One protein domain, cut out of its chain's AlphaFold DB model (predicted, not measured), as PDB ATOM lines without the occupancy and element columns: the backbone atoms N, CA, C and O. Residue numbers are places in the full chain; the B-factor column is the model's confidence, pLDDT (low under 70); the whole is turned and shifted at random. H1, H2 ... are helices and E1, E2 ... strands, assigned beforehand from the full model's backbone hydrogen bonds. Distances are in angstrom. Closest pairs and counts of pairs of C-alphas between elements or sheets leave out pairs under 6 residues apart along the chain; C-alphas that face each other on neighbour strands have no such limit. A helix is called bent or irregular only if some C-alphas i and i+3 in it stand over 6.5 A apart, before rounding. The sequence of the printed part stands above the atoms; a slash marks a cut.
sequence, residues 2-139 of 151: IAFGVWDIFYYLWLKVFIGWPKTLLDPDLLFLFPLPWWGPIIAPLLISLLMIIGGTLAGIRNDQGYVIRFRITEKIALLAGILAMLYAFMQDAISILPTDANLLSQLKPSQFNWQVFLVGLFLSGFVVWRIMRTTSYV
ATOM      1  N   ILE A   2      75.220  45.835  30.528       94.12
ATOM      2  CA  ILE A   2      76.611  45.464  30.210       94.12
ATOM      3  C   ILE A   2      77.047  46.012  28.845       94.12
ATOM      4  O   ILE A   2      78.018  46.749  28.779       94.12
ATOM      5  N   ALA A   3      76.287  45.727  27.780       94.88
ATOM      6  CA  ALA A   3      76.626  46.184  26.429       94.88
ATOM      7  C   ALA A   3      76.784  47.712  26.327       94.88
ATOM      8  O   ALA A   3      77.718  48.179  25.694       94.88
ATOM      9  N   PHE A   4      75.915  48.478  26.999       92.69
ATOM     10  CA  PHE A   4      75.999  49.940  27.023       92.69
ATOM     11  C   PHE A   4      77.253  50.431  27.758       92.69
ATOM     12  O   PHE A   4      77.988  51.239  27.212       92.69
ATOM     13  N   GLY A   5      77.540  49.902  28.954       93.75
ATOM     14  CA  GLY A   5      78.738  50.302  29.699       93.75
ATOM     15  C   GLY A   5      80.037  49.911  28.990       93.75
ATOM     16  O   GLY A   5      81.005  50.660  29.011       93.75
ATOM     17  N   VAL A   6      80.065  48.752  28.322       96.25
ATOM     18  CA  VAL A   6      81.215  48.350  27.498       96.25
ATOM     19  C   VAL A   6      81.361  49.292  26.307       96.25
ATOM     20  O   VAL A   6      82.452  49.796  26.069       96.25
ATOM     21  N   TRP A   7      80.271  49.565  25.588       96.12
ATOM     22  CA  TRP A   7      80.277  50.491  24.458       96.12
ATOM     23  C   TRP A   7      80.831  51.869  24.839       96.12
ATOM     24  O   TRP A   7      81.696  52.388  24.142       96.12
ATOM     25  N   ASP A   8      80.394  52.412  25.972       93.62
ATOM     26  CA  ASP A   8      80.814  53.720  26.479       93.62
ATOM     27  C   ASP A   8      82.323  53.781  26.790       93.62
ATOM     28  O   ASP A   8      83.018  54.712  26.393       93.62
ATOM     29  N   ILE A   9      82.889  52.730  27.397       94.94
ATOM     30  CA  ILE A   9      84.345  52.638  27.623       94.94
ATOM     31  C   ILE A   9      85.103  52.559  26.289       94.94
ATOM     32  O   ILE A   9      86.121  53.231  26.099       94.94
ATOM     33  N   PHE A  10      84.618  51.737  25.355       96.12
ATOM     34  CA  PHE A  10      85.252  51.580  24.047       96.12
ATOM     35  C   PHE A  10      85.148  52.845  23.193       96.12
ATOM     36  O   PHE A  10      86.063  53.117  22.419       96.12
ATOM     37  N   TYR A  11      84.095  53.645  23.354       94.44
ATOM     38  CA  TYR A  11      83.965  54.945  22.702       94.44
ATOM     39  C   TYR A  11      85.161  55.852  23.033       94.44
ATOM     40  O   TYR A  11      85.865  56.294  22.124       94.44
ATOM     41  N   TYR A  12      85.484  56.029  24.319       94.12
ATOM     42  CA  TYR A  12      86.649  56.824  24.731       94.12
ATOM     43  C   TYR A  12      87.986  56.187  24.339       94.12
ATOM     44  O   TYR A  12      88.931  56.903  23.996       94.12
ATOM     45  N   LEU A  13      88.075  54.853  24.343       95.25
ATOM     46  CA  LEU A  13      89.263  54.143  23.866       95.25
ATOM     47  C   LEU A  13      89.533  54.447  22.386       95.25
ATOM     48  O   LEU A  13      90.658  54.784  22.021       95.25
ATOM     49  N   TRP A  14      88.514  54.354  21.534       96.88
ATOM     50  CA  TRP A  14      88.665  54.614  20.106       96.88
ATOM     51  C   TRP A  14      88.939  56.086  19.814       96.88
ATOM     52  O   TRP A  14      89.805  56.374  18.989       96.88
ATOM     53  N   LEU A  15      88.312  57.024  20.532       94.69
ATOM     54  CA  LEU A  15      88.684  58.440  20.433       94.69
ATOM     55  C   LEU A  15      90.164  58.654  20.769       94.69
ATOM     56  O   LEU A  15      90.870  59.370  20.051       94.69
ATOM     57  N   LYS A  16      90.671  57.961  21.795       94.19
ATOM     58  CA  LYS A  16      92.078  58.069  22.179       94.19
ATOM     59  C   LYS A  16      92.999  57.572  21.076       94.19
ATOM     60  O   LYS A  16      94.019  58.208  20.814       94.19
ATOM     61  N   VAL A  17      92.638  56.464  20.434       96.56
ATOM     62  CA  VAL A  17      93.414  55.856  19.347       96.56
ATOM     63  C   VAL A  17      93.411  56.729  18.092       96.56
ATOM     64  O   VAL A  17      94.469  56.950  17.512       96.56
ATOM     65  N   PHE A  18      92.250  57.235  17.671       96.62
ATOM     66  CA  PHE A  18      92.123  57.925  16.384       96.62
ATOM     67  C   PHE A  18      92.519  59.399  16.433       96.62
ATOM     68  O   PHE A  18      93.137  59.892  15.491       96.62
ATOM     69  N   ILE A  19      92.160  60.109  17.503       96.31
ATOM     70  CA  ILE A  19      92.336  61.569  17.590       96.31
ATOM     71  C   ILE A  19      93.168  62.007  18.803       96.31
ATOM     72  O   ILE A  19      93.341  63.200  19.040       96.31
ATOM     73  N   GLY A  20      93.696  61.063  19.590       93.81
ATOM     74  CA  GLY A  20      94.553  61.355  20.746       93.81
ATOM     75  C   GLY A  20      93.821  61.917  21.970       93.81
ATOM     76  O   GLY A  20      94.462  62.179  22.998       93.81
ATOM     77  N   TRP A  21      92.497  62.071  21.890       93.81
ATOM     78  CA  TRP A  21      91.639  62.595  22.949       93.81
ATOM     79  C   TRP A  21      90.909  61.453  23.676       93.81
ATOM     80  O   TRP A  21      90.419  60.552  23.010       93.81
ATOM     81  N   PRO A  22      90.800  61.463  25.013       92.69
ATOM     82  CA  PRO A  22      91.239  62.525  25.914       92.69
ATOM     83  C   PRO A  22      92.706  62.432  26.312       92.69
ATOM     84  O   PRO A  22      93.290  61.353  26.367       92.69
ATOM     85  N   LYS A  23      93.334  63.562  26.628       92.94
ATOM     86  CA  LYS A  23      94.697  63.604  27.173       92.94
ATOM     87  C   LYS A  23      94.728  63.076  28.602       92.94
ATOM     88  O   LYS A  23      95.652  62.336  28.936       92.94
ATOM     89  N   THR A  24      93.717  63.405  29.403       92.62
ATOM     90  CA  THR A  24      93.554  62.922  30.780       92.62
ATOM     91  C   THR A  24      92.123  62.454  31.044       92.62
ATOM     92  O   THR A  24      91.184  62.901  30.397       92.62
ATOM     93  N   LEU A  25      91.923  61.583  32.037       91.88
ATOM     94  CA  LEU A  25      90.576  61.129  32.425       91.88
ATOM     95  C   LEU A  25      89.704  62.243  33.041       91.88
ATOM     96  O   LEU A  25      88.502  62.056  33.219       91.88
ATOM     97  N   LEU A  26      90.307  63.383  33.384       93.25
ATOM     98  CA  LEU A  26      89.622  64.562  33.914       93.25
ATOM     99  C   LEU A  26      89.298  65.594  32.830       93.25
ATOM    100  O   LEU A  26      88.717  66.630  33.153       93.25
ATOM    101  N   ASP A  27      89.666  65.333  31.573       91.69
ATOM    102  CA  ASP A  27      89.321  66.231  30.479       91.69
ATOM    103  C   ASP A  27      87.790  66.340  30.383       91.69
ATOM    104  O   ASP A  27      87.097  65.318  30.476       91.69
ATOM    105  N   PRO A  28      87.253  67.565  30.245       91.06
ATOM    106  CA  PRO A  28      85.821  67.774  30.144       91.06
ATOM    107  C   PRO A  28      85.296  67.227  28.818       91.06
ATOM    108  O   PRO A  28      85.929  67.379  27.772       91.06
ATOM    109  N   ASP A  29      84.109  66.647  28.880       90.31
ATOM    110  CA  ASP A  29      83.343  66.147  27.754       90.31
ATOM    111  C   ASP A  29      81.894  66.635  27.837       90.31
ATOM    112  O   ASP A  29      81.369  66.944  28.917       90.31
ATOM    113  N   LEU A  30      81.261  66.700  26.673       89.19
ATOM    114  CA  LEU A  30      79.848  67.002  26.519       89.19
ATOM    115  C   LEU A  30      79.123  65.710  26.147       89.19
ATOM    116  O   LEU A  30      79.117  65.294  24.992       89.19
ATOM    117  N   LEU A  31      78.502  65.090  27.145       88.25
ATOM    118  CA  LEU A  31      77.983  63.726  27.038       88.25
ATOM    119  C   LEU A  31      76.703  63.671  26.207       88.25
ATOM    120  O   LEU A  31      76.559  62.852  25.303       88.25
ATOM    121  N   PHE A  32      75.762  64.556  26.526       87.06
ATOM    122  CA  PHE A  32      74.454  64.631  25.889       87.06
ATOM    123  C   PHE A  32      73.948  66.072  25.899       87.06
ATOM    124  O   PHE A  32      74.322  66.874  26.752       87.06
ATOM    125  N   LEU A  33      73.072  66.396  24.948       84.50
ATOM    126  CA  LEU A  33      72.443  67.716  24.820       84.50
ATOM    127  C   LEU A  33      70.977  67.743  25.270       84.50
ATOM    128  O   LEU A  33      70.361  68.805  25.296       84.50
ATOM    129  N   PHE A  34      70.400  66.588  25.598       80.88
ATOM    130  CA  PHE A  34      68.978  66.451  25.886       80.88
ATOM    131  C   PHE A  34      68.750  66.008  27.340       80.88
ATOM    132  O   PHE A  34      69.383  65.046  27.772       80.88
ATOM    133  N   PRO A  35      67.820  66.619  28.103       81.25
ATOM    134  CA  PRO A  35      67.059  67.840  27.801       81.25
ATOM    135  C   PRO A  35      67.874  69.136  27.980       81.25
ATOM    136  O   PRO A  35      67.472  70.183  27.484       81.25
ATOM    137  N   LEU A  36      69.000  69.061  28.694       86.75
ATOM    138  CA  LEU A  36      69.992  70.126  28.862       86.75
ATOM    139  C   LEU A  36      71.386  69.560  28.545       86.75
ATOM    140  O   LEU A  36      71.539  68.338  28.564       86.75
ATOM    141  N   PRO A  37      72.399  70.407  28.300       87.56
ATOM    142  CA  PRO A  37      73.788  69.973  28.175       87.56
ATOM    143  C   PRO A  37      74.286  69.249  29.433       87.56
ATOM    144  O   PRO A  37      74.138  69.759  30.545       87.56
ATOM    145  N   TRP A  38      74.871  68.067  29.254       90.75
ATOM    146  CA  TRP A  38      75.491  67.274  30.317       90.75
ATOM    147  C   TRP A  38      77.001  67.434  30.232       90.75
ATOM    148  O   TRP A  38      77.657  66.787  29.412       90.75
ATOM    149  N   TRP A  39      77.539  68.300  31.082       89.62
ATOM    150  CA  TRP A  39      78.963  68.597  31.128       89.62
ATOM    151  C   TRP A  39      79.633  67.826  32.253       89.62
ATOM    152  O   TRP A  39      79.184  67.855  33.400       89.62
ATOM    153  N   GLY A  40      80.735  67.153  31.948       91.81
ATOM    154  CA  GLY A  40      81.501  66.478  32.981       91.81
ATOM    155  C   GLY A  40      82.814  65.887  32.485       91.81
ATOM    156  O   GLY A  40      83.037  65.769  31.288       91.81
ATOM    157  N   PRO A  41      83.708  65.520  33.407       94.56
ATOM    158  CA  PRO A  41      84.950  64.842  33.088       94.56
ATOM    159  C   PRO A  41      84.666  63.405  32.660       94.56
ATOM    160  O   PRO A  41      83.782  62.754  33.213       94.56
ATOM    161  N   ILE A  42      85.470  62.877  31.748       94.69
ATOM    162  CA  ILE A  42      85.282  61.545  31.143       94.69
ATOM    163  C   ILE A  42      85.285  60.409  32.166       94.69
ATOM    164  O   ILE A  42      84.605  59.402  31.995       94.69
ATOM    165  N   ILE A  43      85.998  60.553  33.279       96.19
ATOM    166  CA  ILE A  43      85.952  59.543  34.340       96.19
ATOM    167  C   ILE A  43      84.551  59.396  34.962       96.19
ATOM    168  O   ILE A  43      84.228  58.322  35.459       96.19
ATOM    169  N   ALA A  44      83.692  60.418  34.913       96.12
ATOM    170  CA  ALA A  44      82.338  60.349  35.460       96.12
ATOM    171  C   ALA A  44      81.435  59.329  34.722       96.12
ATOM    172  O   ALA A  44      80.958  58.398  35.380       96.12
ATOM    173  N   PRO A  45      81.217  59.405  33.391       95.25
ATOM    174  CA  PRO A  45      80.486  58.363  32.665       95.25
ATOM    175  C   PRO A  45      81.193  57.004  32.739       95.25
ATOM    176  O   PRO A  45      80.516  55.996  32.921       95.25
ATOM    177  N   LEU A  46      82.535  56.948  32.753       96.75
ATOM    178  CA  LEU A  46      83.266  55.683  32.924       96.75
ATOM    179  C   LEU A  46      82.947  54.993  34.262       96.75
ATOM    180  O   LEU A  46      82.764  53.775  34.299       96.75
ATOM    181  N   LEU A  47      82.836  55.747  35.360       97.75
ATOM    182  CA  LEU A  47      82.444  55.208  36.667       97.75
ATOM    183  C   LEU A  47      81.006  54.672  36.664       97.75
ATOM    184  O   LEU A  47      80.746  53.604  37.226       97.75
ATOM    185  N   ILE A  48      80.080  55.373  36.002       96.94
ATOM    186  CA  ILE A  48      78.704  54.891  35.810       96.94
ATOM    187  C   ILE A  48      78.711  53.604  34.977       96.94
ATOM    188  O   ILE A  48      78.062  52.623  35.347       96.94
ATOM    189  N   SER A  49      79.488  53.571  33.897       97.19
ATOM    190  CA  SER A  49      79.641  52.418  33.013       97.19
ATOM    191  C   SER A  49      80.194  51.199  33.750       97.19
ATOM    192  O   SER A  49      79.638  50.103  33.622       97.19
ATOM    193  N   LEU A  50      81.192  51.373  34.621       97.19
ATOM    194  CA  LEU A  50      81.680  50.309  35.506       97.19
ATOM    195  C   LEU A  50      80.584  49.796  36.446       97.19
ATOM    196  O   LEU A  50      80.388  48.582  36.554       97.19
ATOM    197  N   LEU A  51      79.826  50.692  37.085       96.81
ATOM    198  CA  LEU A  51      78.714  50.299  37.952       96.81
ATOM    199  C   LEU A  51      77.643  49.510  37.177       96.81
ATOM    200  O   LEU A  51      77.138  48.500  37.673       96.81
ATOM    201  N   MET A  52      77.320  49.927  35.950       96.50
ATOM    202  CA  MET A  52      76.362  49.242  35.078       96.50
ATOM    203  C   MET A  52      76.845  47.857  34.639       96.50
ATOM    204  O   MET A  52      76.038  46.923  34.599       96.50
ATOM    205  N   ILE A  53      78.132  47.709  34.318       97.19
ATOM    206  CA  ILE A  53      78.737  46.421  33.957       97.19
ATOM    207  C   ILE A  53      78.704  45.478  35.158       97.19
ATOM    208  O   ILE A  53      78.199  44.362  35.034       97.19
ATOM    209  N   ILE A  54      79.183  45.925  36.322       95.50
ATOM    210  CA  ILE A  54      79.221  45.111  37.543       95.50
ATOM    211  C   ILE A  54      77.799  44.711  37.949       95.50
ATOM    212  O   ILE A  54      77.508  43.524  38.101       95.50
ATOM    213  N   GLY A  55      76.890  45.681  38.067       94.12
ATOM    214  CA  GLY A  55      75.502  45.430  38.450       94.12
ATOM    215  C   GLY A  55      74.777  44.517  37.462       94.12
ATOM    216  O   GLY A  55      74.098  43.581  37.882       94.12
ATOM    217  N   GLY A  56      74.962  44.740  36.158       93.75
ATOM    218  CA  GLY A  56      74.369  43.915  35.107       93.75
ATOM    219  C   GLY A  56      74.911  42.484  35.087       93.75
ATOM    220  O   GLY A  56      74.132  41.547  34.938       93.75
ATOM    221  N   THR A  57      76.218  42.303  35.287       94.31
ATOM    222  CA  THR A  57      76.859  40.976  35.316       94.31
ATOM    223  C   THR A  57      76.399  40.178  36.530       94.31
ATOM    224  O   THR A  57      75.973  39.033  36.394       94.31
ATOM    225  N   LEU A  58      76.407  40.795  37.716       91.88
ATOM    226  CA  LEU A  58      75.925  40.154  38.942       91.88
ATOM    227  C   LEU A  58      74.437  39.796  38.851       91.88
ATOM    228  O   LEU A  58      74.036  38.715  39.283       91.88
ATOM    229  N   ALA A  59      73.624  40.676  38.258       91.06
ATOM    230  CA  ALA A  59      72.214  40.404  38.012       91.06
ATOM    231  C   ALA A  59      72.007  39.223  37.049       91.06
ATOM    232  O   ALA A  59      71.150  38.381  37.311       91.06
ATOM    233  N   GLY A  60      72.810  39.131  35.984       91.00
ATOM    234  CA  GLY A  60      72.788  38.010  35.041       91.00
ATOM    235  C   GLY A  60      73.111  36.676  35.714       91.00
ATOM    236  O   GLY A  60      72.305  35.753  35.653       91.00
ATOM    237  N   ILE A  61      74.213  36.612  36.471       90.44
ATOM    238  CA  ILE A  61      74.621  35.397  37.201       90.44
ATOM    239  C   ILE A  61      73.517  34.929  38.161       90.44
ATOM    240  O   ILE A  61      73.224  33.739  38.250       90.44
ATOM    241  N   ARG A  62      72.876  35.860  38.878       87.81
ATOM    242  CA  ARG A  62      71.761  35.552  39.790       87.81
ATOM    243  C   ARG A  62      70.562  34.972  39.059       87.81
ATOM    244  O   ARG A  62      69.965  34.011  39.540       87.81
ATOM    245  N   ASN A  63      70.216  35.565  37.923       88.94
ATOM    246  CA  ASN A  63      69.106  35.111  37.104       88.94
ATOM    247  C   ASN A  63      69.341  33.682  36.591       88.94
ATOM    248  O   ASN A  63      68.453  32.842  36.720       88.94
ATOM    249  N   ASP A  64      70.553  33.379  36.121       89.06
ATOM    250  CA  ASP A  64      70.929  32.039  35.642       89.06
ATOM    251  C   ASP A  64      70.920  30.993  36.768       89.06
ATOM    252  O   ASP A  64      70.577  29.831  36.560       89.06
ATOM    253  N   GLN A  65      71.222  31.417  37.998       87.56
ATOM    254  CA  GLN A  65      71.112  30.599  39.208       87.56
ATOM    255  C   GLN A  65      69.664  30.433  39.714       87.56
ATOM    256  O   GLN A  65      69.458  29.851  40.778       87.56
ATOM    257  N   GLY A  66      68.651  30.952  39.012       85.12
ATOM    258  CA  GLY A  66      67.241  30.843  39.408       85.12
ATOM    259  C   GLY A  66      66.828  31.783  40.547       85.12
ATOM    260  O   GLY A  66      65.788  31.580  41.180       85.12
ATOM    261  N   TYR A  67      67.621  32.814  40.841       86.44
ATOM    262  CA  TYR A  67      67.242  33.852  41.795       86.44
ATOM    263  C   TYR A  67      66.410  34.944  41.118       86.44
ATOM    264  O   TYR A  67      66.739  35.415  40.033       86.44
ATOM    265  N   VAL A  68      65.372  35.430  41.808       81.69
ATOM    266  CA  VAL A  68      64.572  36.576  41.343       81.69
ATOM    267  C   VAL A  68      64.988  37.859  42.048       81.69
ATOM    268  O   VAL A  68      64.944  37.967  43.277       81.69
ATOM    269  N   ILE A  69      65.356  38.867  41.261       84.00
ATOM    270  CA  ILE A  69      65.726  40.188  41.769       84.00
ATOM    271  C   ILE A  69      64.449  40.962  42.101       84.00
ATOM    272  O   ILE A  69      63.724  41.415  41.217       84.00
ATOM    273  N   ARG A  70      64.157  41.116  43.396       84.38
ATOM    274  CA  ARG A  70      63.010  41.892  43.886       84.38
ATOM    275  C   ARG A  70      63.485  43.211  44.479       84.38
ATOM    276  O   ARG A  70      64.158  43.213  45.501       84.38
ATOM    277  N   PHE A  71      63.076  44.316  43.863       85.19
ATOM    278  CA  PHE A  71      63.364  45.663  44.351       85.19
ATOM    279  C   PHE A  71      62.320  46.103  45.379       85.19
ATOM    280  O   PHE A  71      61.132  46.228  45.051       85.19
ATOM    281  N   ARG A  72      62.755  46.401  46.605       90.06
ATOM    282  CA  ARG A  72      61.929  47.069  47.623       90.06
ATOM    283  C   ARG A  72      61.707  48.533  47.246       90.06
ATOM    284  O   ARG A  72      62.521  49.136  46.553       90.06
ATOM    285  N   ILE A  73      60.628  49.142  47.741       92.12
ATOM    286  CA  ILE A  73      60.337  50.555  47.443       92.12
ATOM    287  C   ILE A  73      61.453  51.495  47.921       92.12
ATOM    288  O   ILE A  73      61.804  52.432  47.216       92.12
ATOM    289  N   THR A  74      62.086  51.183  49.056       92.50
ATOM    290  CA  THR A  74      63.235  51.935  49.579       92.50
ATOM    291  C   THR A  74      64.446  51.869  48.652       92.50
ATOM    292  O   THR A  74      65.115  52.876  48.455       92.50
ATOM    293  N   GLU A  75      64.708  50.714  48.038       93.81
ATOM    294  CA  GLU A  75      65.791  50.525  47.065       93.81
ATOM    295  C   GLU A  75      65.494  51.269  45.761       93.81
ATOM    296  O   GLU A  75      66.386  51.907  45.209       93.81
ATOM    297  N   LYS A  76      64.235  51.253  45.301       94.50
ATOM    298  CA  LYS A  76      63.802  52.022  44.124       94.50
ATOM    299  C   LYS A  76      63.975  53.525  44.339       94.50
ATOM    300  O   LYS A  76      64.550  54.188  43.485       94.50
ATOM    301  N   ILE A  77      63.512  54.046  45.478       96.69
ATOM    302  CA  ILE A  77      63.639  55.469  45.823       96.69
ATOM    303  C   ILE A  77      65.115  55.855  45.955       96.69
ATOM    304  O   ILE A  77      65.522  56.870  45.401       96.69
ATOM    305  N   ALA A  78      65.930  55.040  46.628       96.50
ATOM    306  CA  ALA A  78      67.360  55.301  46.774       96.50
ATOM    307  C   ALA A  78      68.104  55.277  45.426       96.50
ATOM    308  O   ALA A  78      68.923  56.154  45.171       96.50
ATOM    309  N   LEU A  79      67.794  54.326  44.536       95.56
ATOM    310  CA  LEU A  79      68.356  54.307  43.180       95.56
ATOM    311  C   LEU A  79      67.946  55.537  42.384       95.56
ATOM    312  O   LEU A  79      68.801  56.151  41.754       95.56
ATOM    313  N   LEU A  80      66.663  55.905  42.432       97.25
ATOM    314  CA  LEU A  80      66.163  57.090  41.747       97.25
ATOM    315  C   LEU A  80      66.851  58.355  42.270       97.25
ATOM    316  O   LEU A  80      67.313  59.160  41.472       97.25
ATOM    317  N   ALA A  81      66.990  58.500  43.588       97.81
ATOM    318  CA  ALA A  81      67.704  59.616  44.198       97.81
ATOM    319  C   ALA A  81      69.180  59.663  43.766       97.81
ATOM    320  O   ALA A  81      69.679  60.732  43.431       97.81
ATOM    321  N   GLY A  82      69.863  58.513  43.711       97.81
ATOM    322  CA  GLY A  82      71.251  58.434  43.249       97.81
ATOM    323  C   GLY A  82      71.410  58.820  41.777       97.81
ATOM    324  O   GLY A  82      72.296  59.602  41.436       97.81
ATOM    325  N   ILE A  83      70.503  58.344  40.917       96.69
ATOM    326  CA  ILE A  83      70.450  58.713  39.495       96.69
ATOM    327  C   ILE A  83      70.209  60.216  39.344       96.69
ATOM    328  O   ILE A  83      70.953  60.876  38.628       96.69
ATOM    329  N   LEU A  84      69.214  60.769  40.041       96.81
ATOM    330  CA  LEU A  84      68.902  62.198  39.985       96.81
ATOM    331  C   LEU A  84      70.058  63.063  40.498       96.81
ATOM    332  O   LEU A  84      70.323  64.105  39.911       96.81
ATOM    333  N   ALA A  85      70.777  62.628  41.535       97.56
ATOM    334  CA  ALA A  85      71.964  63.325  42.024       97.56
ATOM    335  C   ALA A  85      73.088  63.349  40.972       97.56
ATOM    336  O   ALA A  85      73.646  64.408  40.696       97.56
ATOM    337  N   MET A  86      73.387  62.211  40.335       97.12
ATOM    338  CA  MET A  86      74.386  62.164  39.259       97.12
ATOM    339  C   MET A  86      73.965  63.015  38.053       97.12
ATOM    340  O   MET A  86      74.781  63.774  37.540       97.12
ATOM    341  N   LEU A  87      72.695  62.947  37.636       95.06
ATOM    342  CA  LEU A  87      72.155  63.786  36.557       95.06
ATOM    343  C   LEU A  87      72.248  65.275  36.893       95.06
ATOM    344  O   LEU A  87      72.687  66.066  36.063       95.06
ATOM    345  N   TYR A  88      71.891  65.652  38.120       94.50
ATOM    346  CA  TYR A  88      72.041  67.022  38.594       94.50
ATOM    347  C   TYR A  88      73.500  67.477  38.522       94.50
ATOM    348  O   TYR A  88      73.749  68.577  38.048       94.50
ATOM    349  N   ALA A  89      74.464  66.642  38.918       94.88
ATOM    350  CA  ALA A  89      75.880  67.002  38.848       94.88
ATOM    351  C   ALA A  89      76.343  67.323  37.413       94.88
ATOM    352  O   ALA A  89      77.129  68.248  37.232       94.88
ATOM    353  N   PHE A  90      75.822  66.617  36.402       93.19
ATOM    354  CA  PHE A  90      76.096  66.916  34.987       93.19
ATOM    355  C   PHE A  90      75.359  68.155  34.463       93.19
ATOM    356  O   PHE A  90      75.854  68.836  33.567       93.19
ATOM    357  N   MET A  91      74.161  68.428  34.984       91.88
ATOM    358  CA  MET A  91      73.273  69.490  34.498       91.88
ATOM    359  C   MET A  91      73.351  70.782  35.324       91.88
ATOM    360  O   MET A  91      72.710  71.760  34.950       91.88
ATOM    361  N   GLN A  92      74.087  70.810  36.440       89.88
ATOM    362  CA  GLN A  92      74.086  71.918  37.404       89.88
ATOM    363  C   GLN A  92      74.371  73.266  36.736       89.88
ATOM    364  O   GLN A  92      73.640  74.229  36.975       89.88
ATOM    365  N   ASP A  93      75.388  73.320  35.873       85.44
ATOM    366  CA  ASP A  93      75.754  74.543  35.157       85.44
ATOM    367  C   ASP A  93      74.603  75.010  34.258       85.44
ATOM    368  O   ASP A  93      74.182  76.163  34.331       85.44
ATOM    369  N   ALA A  94      74.006  74.093  33.491       85.75
ATOM    370  CA  ALA A  94      72.871  74.403  32.629       85.75
ATOM    371  C   ALA A  94      71.639  74.860  33.429       85.75
ATOM    372  O   ALA A  94      70.969  75.806  33.029       85.75
ATOM    373  N   ILE A  95      71.354  74.228  34.574       86.19
ATOM    374  CA  ILE A  95      70.217  74.568  35.444       86.19
ATOM    375  C   ILE A  95      70.390  75.954  36.065       86.19
ATOM    376  O   ILE A  95      69.424  76.710  36.131       86.19
ATOM    377  N   SER A  96      71.600  76.301  36.511       82.69
ATOM    378  CA  SER A  96      71.856  77.570  37.208       82.69
ATOM    379  C   SER A  96      71.648  78.815  36.343       82.69
ATOM    380  O   SER A  96      71.490  79.912  36.873       82.69
ATOM    381  N   ILE A  97      71.627  78.641  35.021       79.06
ATOM    382  CA  ILE A  97      71.502  79.724  34.045       79.06
ATOM    383  C   ILE A  97      70.084  79.781  33.456       79.06
ATOM    384  O   ILE A  97      69.759  80.702  32.716       79.06
ATOM    385  N   LEU A  98      69.184  78.856  33.800       80.31
ATOM    386  CA  LEU A  98      67.794  78.930  33.345       80.31
ATOM    387  C   LEU A  98      66.996  80.030  34.074       80.31
ATOM    388  O   LEU A  98      67.157  80.191  35.285       80.31
ATOM    389  N   PRO A  99      66.057  80.716  33.387       72.69
ATOM    390  CA  PRO A  99      65.760  80.657  31.951       72.69
ATOM    391  C   PRO A  99      66.669  81.603  31.145       72.69
ATOM    392  O   PRO A  99      66.725  82.795  31.424       72.69
ATOM    393  N   THR A 100      67.348  81.083  30.120       66.88
ATOM    394  CA  THR A 100      68.264  81.852  29.260       66.88
ATOM    395  C   THR A 100      68.171  81.378  27.808       66.88
ATOM    396  O   THR A 100      67.809  80.230  27.547       66.88
ATOM    397  N   ASP A 101      68.500  82.261  26.863       68.56
ATOM    398  CA  ASP A 101      68.515  81.982  25.427       68.56
ATOM    399  C   ASP A 101      69.500  80.864  25.039       68.56
ATOM    400  O   ASP A 101      70.613  80.761  25.564       68.56
ATOM    401  N   ALA A 102      69.133  80.065  24.030       65.12
ATOM    402  CA  ALA A 102      69.940  78.945  23.526       65.12
ATOM    403  C   ALA A 102      71.377  79.339  23.118       65.12
ATOM    404  O   ALA A 102      72.302  78.534  23.237       65.12
ATOM    405  N   ASN A 103      71.591  80.591  22.698       63.44
ATOM    406  CA  ASN A 103      72.917  81.107  22.349       63.44
ATOM    407  C   ASN A 103      73.858  81.181  23.562       63.44
ATOM    408  O   ASN A 103      75.032  80.838  23.442       63.44
ATOM    409  N   LEU A 104      73.351  81.554  24.738       64.38
ATOM    410  CA  LEU A 104      74.130  81.603  25.979       64.38
ATOM    411  C   LEU A 104      74.404  80.197  26.534       64.38
ATOM    412  O   LEU A 104      75.484  79.954  27.066       64.38
ATOM    413  N   LEU A 105      73.486  79.244  26.323       64.62
ATOM    414  CA  LEU A 105      73.710  77.833  26.666       64.62
ATOM    415  C   LEU A 105      74.845  77.200  25.844       64.62
ATOM    416  O   LEU A 105      75.565  76.346  26.352       64.62
ATOM    417  N   SER A 106      75.030  77.630  24.591       61.50
ATOM    418  CA  SER A 106      76.102  77.132  23.713       61.50
ATOM    419  C   SER A 106      77.492  77.701  24.032       61.50
ATOM    420  O   SER A 106      78.502  77.089  23.695       61.50
ATOM    421  N   GLN A 107      77.549  78.860  24.697       64.56
ATOM    422  CA  GLN A 107      78.792  79.543  25.081       64.56
ATOM    423  C   GLN A 107      79.228  79.219  26.515       64.56
ATOM    424  O   GLN A 107      80.230  79.755  26.997       64.56
ATOM    425  N   LEU A 108      78.486  78.347  27.201       64.56
ATOM    426  CA  LEU A 108      78.796  77.935  28.557       64.56
ATOM    427  C   LEU A 108      80.136  77.213  28.610       64.56
ATOM    428  O   LEU A 108      80.294  76.090  28.135       64.56
ATOM    429  N   LYS A 109      81.109  77.884  29.225       63.31
ATOM    430  CA  LYS A 109      82.372  77.271  29.606       63.31
ATOM    431  C   LYS A 109      82.122  76.490  30.903       63.31
ATOM    432  O   LYS A 109      81.646  77.113  31.853       63.31
ATOM    433  N   PRO A 110      82.412  75.179  30.958       62.72
ATOM    434  CA  PRO A 110      82.105  74.366  32.131       62.72
ATOM    435  C   PRO A 110      82.735  74.957  33.389       62.72
ATOM    436  O   PRO A 110      83.909  75.351  33.371       62.72
ATOM    437  N   SER A 111      81.963  75.016  34.472       68.38
ATOM    438  CA  SER A 111      82.515  75.274  35.796       68.38
ATOM    439  C   SER A 111      83.196  73.999  36.324       68.38
ATOM    440  O   SER A 111      83.336  72.997  35.616       68.38
ATOM    441  N   GLN A 112      83.712  74.025  37.555       82.75
ATOM    442  CA  GLN A 112      84.278  72.810  38.141       82.75
ATOM    443  C   GLN A 112      83.167  71.781  38.386       82.75
ATOM    444  O   GLN A 112      82.198  72.063  39.087       82.75
ATOM    445  N   PHE A 113      83.338  70.571  37.849       91.12
ATOM    446  CA  PHE A 113      82.378  69.480  38.021       91.12
ATOM    447  C   PHE A 113      82.110  69.182  39.503       91.12
ATOM    448  O   PHE A 113      83.043  69.025  40.298       91.12
ATOM    449  N   ASN A 114      80.831  69.064  39.875       94.38
ATOM    450  CA  ASN A 114      80.422  68.830  41.258       94.38
ATOM    451  C   ASN A 114      80.629  67.364  41.675       94.38
ATOM    452  O   ASN A 114      79.699  66.555  41.752       94.38
ATOM    453  N   TRP A 115      81.881  67.039  41.990       95.62
ATOM    454  CA  TRP A 115      82.299  65.712  42.437       95.62
ATOM    455  C   TRP A 115      81.548  65.213  43.662       95.62
ATOM    456  O   TRP A 115      81.289  64.020  43.765       95.62
ATOM    457  N   GLN A 116      81.198  66.096  44.596       96.38
ATOM    458  CA  GLN A 116      80.569  65.691  45.851       96.38
ATOM    459  C   GLN A 116      79.185  65.096  45.594       96.38
ATOM    460  O   GLN A 116      78.906  63.977  46.024       96.38
ATOM    461  N   VAL A 117      78.346  65.807  44.838       96.38
ATOM    462  CA  VAL A 117      76.999  65.328  44.507       96.38
ATOM    463  C   VAL A 117      77.071  64.085  43.625       96.38
ATOM    464  O   VAL A 117      76.359  63.109  43.877       96.38
ATOM    465  N   PHE A 118      77.982  64.077  42.647       97.50
ATOM    466  CA  PHE A 118      78.197  62.920  41.786       97.50
ATOM    467  C   PHE A 118      78.597  61.668  42.582       97.50
ATOM    468  O   PHE A 118      77.974  60.618  42.433       97.50
ATOM    469  N   LEU A 119      79.597  61.772  43.464       97.88
ATOM    470  CA  LEU A 119      80.095  60.645  44.257       97.88
ATOM    471  C   LEU A 119      79.062  60.148  45.268       97.88
ATOM    472  O   LEU A 119      78.959  58.939  45.470       97.88
ATOM    473  N   VAL A 120      78.265  61.040  45.865       98.00
ATOM    474  CA  VAL A 120      77.142  60.646  46.731       98.00
ATOM    475  C   VAL A 120      76.107  59.851  45.935       98.00
ATOM    476  O   VAL A 120      75.673  58.791  46.390       98.00
ATOM    477  N   GLY A 121      75.745  60.317  44.736       98.06
ATOM    478  CA  GLY A 121      74.814  59.607  43.859       98.06
ATOM    479  C   GLY A 121      75.346  58.238  43.431       98.06
ATOM    480  O   GLY A 121      74.651  57.229  43.578       98.06
ATOM    481  N   LEU A 122      76.607  58.185  42.998       98.06
ATOM    482  CA  LEU A 122      77.290  56.956  42.600       98.06
ATOM    483  C   LEU A 122      77.377  55.954  43.759       98.06
ATOM    484  O   LEU A 122      77.064  54.774  43.584       98.06
ATOM    485  N   PHE A 123      77.756  56.417  44.953       97.88
ATOM    486  CA  PHE A 123      77.825  55.590  46.155       97.88
ATOM    487  C   PHE A 123      76.451  55.042  46.535       97.88
ATOM    488  O   PHE A 123      76.326  53.849  46.803       97.88
ATOM    489  N   LEU A 124      75.409  55.877  46.516       97.31
ATOM    490  CA  LEU A 124      74.048  55.455  46.837       97.31
ATOM    491  C   LEU A 124      73.555  54.380  45.859       97.31
ATOM    492  O   LEU A 124      73.044  53.342  46.289       97.31
ATOM    493  N   SER A 125      73.761  54.581  44.557       97.00
ATOM    494  CA  SER A 125      73.406  53.596  43.533       97.00
ATOM    495  C   SER A 125      74.198  52.295  43.691       97.00
ATOM    496  O   SER A 125      73.608  51.212  43.671       97.00
ATOM    497  N   GLY A 126      75.510  52.379  43.927       96.69
ATOM    498  CA  GLY A 126      76.366  51.220  44.194       96.69
ATOM    499  C   GLY A 126      75.963  50.453  45.454       96.69
ATOM    500  O   GLY A 126      75.880  49.222  45.435       96.69
ATOM    501  N   PHE A 127      75.625  51.166  46.526       95.88
ATOM    502  CA  PHE A 127      75.141  50.582  47.772       95.88
ATOM    503  C   PHE A 127      73.831  49.818  47.571       95.88
ATOM    504  O   PHE A 127      73.683  48.712  48.093       95.88
ATOM    505  N   VAL A 128      72.890  50.362  46.792       94.94
ATOM    506  CA  VAL A 128      71.642  49.650  46.483       94.94
ATOM    507  C   VAL A 128      71.914  48.397  45.657       94.94
ATOM    508  O   VAL A 128      71.383  47.341  46.001       94.94
ATOM    509  N   VAL A 129      72.764  48.475  44.626       93.38
ATOM    510  CA  VAL A 129      73.166  47.293  43.842       93.38
ATOM    511  C   VAL A 129      73.733  46.225  44.774       93.38
ATOM    512  O   VAL A 129      73.230  45.105  44.799       93.38
ATOM    513  N   TRP A 130      74.705  46.572  45.615       93.50
ATOM    514  CA  TRP A 130      75.286  45.641  46.580       93.50
ATOM    515  C   TRP A 130      74.250  45.058  47.550       93.50
ATOM    516  O   TRP A 130      74.245  43.853  47.804       93.50
ATOM    517  N   ARG A 131      73.337  45.885  48.071       92.19
ATOM    518  CA  ARG A 131      72.287  45.447  48.999       92.19
ATOM    519  C   ARG A 131      71.345  44.442  48.350       92.19
ATOM    520  O   ARG A 131      71.097  43.395  48.944       92.19
ATOM    521  N   ILE A 132      70.864  44.735  47.143       88.88
ATOM    522  CA  ILE A 132      70.009  43.836  46.358       88.88
ATOM    523  C   ILE A 132      70.735  42.520  46.104       88.88
ATOM    524  O   ILE A 132      70.147  41.440  46.224       88.88
ATOM    525  N   MET A 133      72.042  42.601  45.845       85.06
ATOM    526  CA  MET A 133      72.868  41.417  45.700       85.06
ATOM    527  C   MET A 133      73.021  40.618  47.005       85.06
ATOM    528  O   MET A 133      73.472  39.483  46.951       85.06
ATOM    529  N   ARG A 134      72.621  41.105  48.176       85.25
ATOM    530  CA  ARG A 134      72.612  40.294  49.410       85.25
ATOM    531  C   ARG A 134      71.226  39.801  49.812       85.25
ATOM    532  O   ARG A 134      71.129  38.877  50.608       85.25
ATOM    533  N   THR A 135      70.166  40.385  49.264       82.44
ATOM    534  CA  THR A 135      68.774  40.100  49.652       82.44
ATOM    535  C   THR A 135      68.012  39.259  48.632       82.44
ATOM    536  O   THR A 135      66.823  39.006  48.820       82.44
ATOM    537  N   THR A 136      68.667  38.813  47.555       77.12
ATOM    538  CA  THR A 136      68.014  38.005  46.522       77.12
ATOM    539  C   THR A 136      67.605  36.638  47.072       77.12
ATOM    540  O   THR A 136      68.388  35.965  47.738       77.12
ATOM    541  N   SER A 137      66.377  36.214  46.785       73.81
ATOM    542  CA  SER A 137      65.842  34.923  47.226       73.81
ATOM    543  C   SER A 137      65.878  33.906  46.088       73.81
ATOM    544  O   SER A 137      65.516  34.227  44.954       73.81
ATOM    545  N   TYR A 138      66.328  32.691  46.400       70.69
ATOM    546  CA  TYR A 138      66.341  31.570  45.462       70.69
ATOM    547  C   TYR A 138      64.906  31.132  45.170       70.69
ATOM    548  O   TYR A 138      64.114  30.953  46.103       70.69
ATOM    549  N   VAL A 139      64.559  30.940  43.899       71.06
ATOM    550  CA  VAL A 139      63.281  30.325  43.544       71.06
ATOM    551  C   VAL A 139      63.464  28.813  43.545       71.06
ATOM    552  O   VAL A 139      64.078  28.243  42.648       71.06
TER     553      VAL A 139
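This is residues 2 to 139 of the 151 residues of an uncharacterized protein of Anaerolineae bacterium (UniProt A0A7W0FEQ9). Three long helices, H2, H5 and H3, run side by side nearly lengthwise, with H5 packing on both of the others; a fourth, H1, packs on H2 with residues 2 to 9 and then splays away from it. The small strand hairpin E1 and E2 sits where H2 begins, and residues 98 to 103 stick out beyond the kinked end of H3. The printed part has 138 residues, with five named helices and two named strands in the order H1, E1, E2, H2, H3, H4, H5; the sheet E1 - E2 is antiparallel, and the class is mostly helix. The whole is only just loose, close to compact, with a radius of gyration of the C-alphas of 17.3 A and spans of 56 by 38 by 22 A.

Start at the sheet: E1 is residues 28 to 30 and E2 residues 39 to 41. From C-alpha 43 at (85.952, 59.543, 34.340), H2 runs through residue 64, 31.4 A. H3, residues 73 to 96, is 31.1 A long; it is irregular, with C-alphas 90 and 93 7.6 A apart, and has a kink of 62 degrees near residue 90. H4 is residues 102 to 106. H5, residues 115 to 135, covers 29.8 A and ends at C-alpha 135, (68.774, 40.100, 49.652). Look back for H1, residues 2 to 19, 25.8 A, from C-alpha 2 at (76.611, 45.464, 30.210).

In the hairpin of E1 and E2, find N 29 and O 40 at 2.8 A and N 40 and O 29 at 3.1 A, both within hydrogen-bond range. From E2, look to H3: their closest C-alphas, Trp 39 and Phe 90, are 5.1 A apart. H3 touches H5, closest at the C-alphas of Gly 82 and Gly 121, 3.8 A, at a shallow tilt of 17 degrees, opposite ways. H5 touches H2, closest at the C-alphas of Gly 55 and Val 129, 6.2 A, at a shallow tilt of 7 degrees, the same way. H1 touches H2 with residues 2 to 9 alone, closest at the C-alphas of Gly 5 and Ser 49, 4.0 A; they run opposite ways at a shallow tilt of 34 degrees, only just short of steep. H1 and H5 are apart. H4 is close to H3 but not clearly touching, the C-alphas of Ala 94 and Leu 105 being closest at 6.9 A. In H1, H2, H4 and H5 every O i to N i+4 pair is within hydrogen-bond range; in H3, 18 of 20 are.

The two C-alphas farthest apart, those of Asn 103 and Val 139, are 55.9 A apart. The printed part has no cut and no long link. Residues 67 to 68 pair antiparallel with residues 137 to 138. Check the B-factor column at residues 100 to 111, which are under 70; the mean pLDDT of the printed part is 89.3.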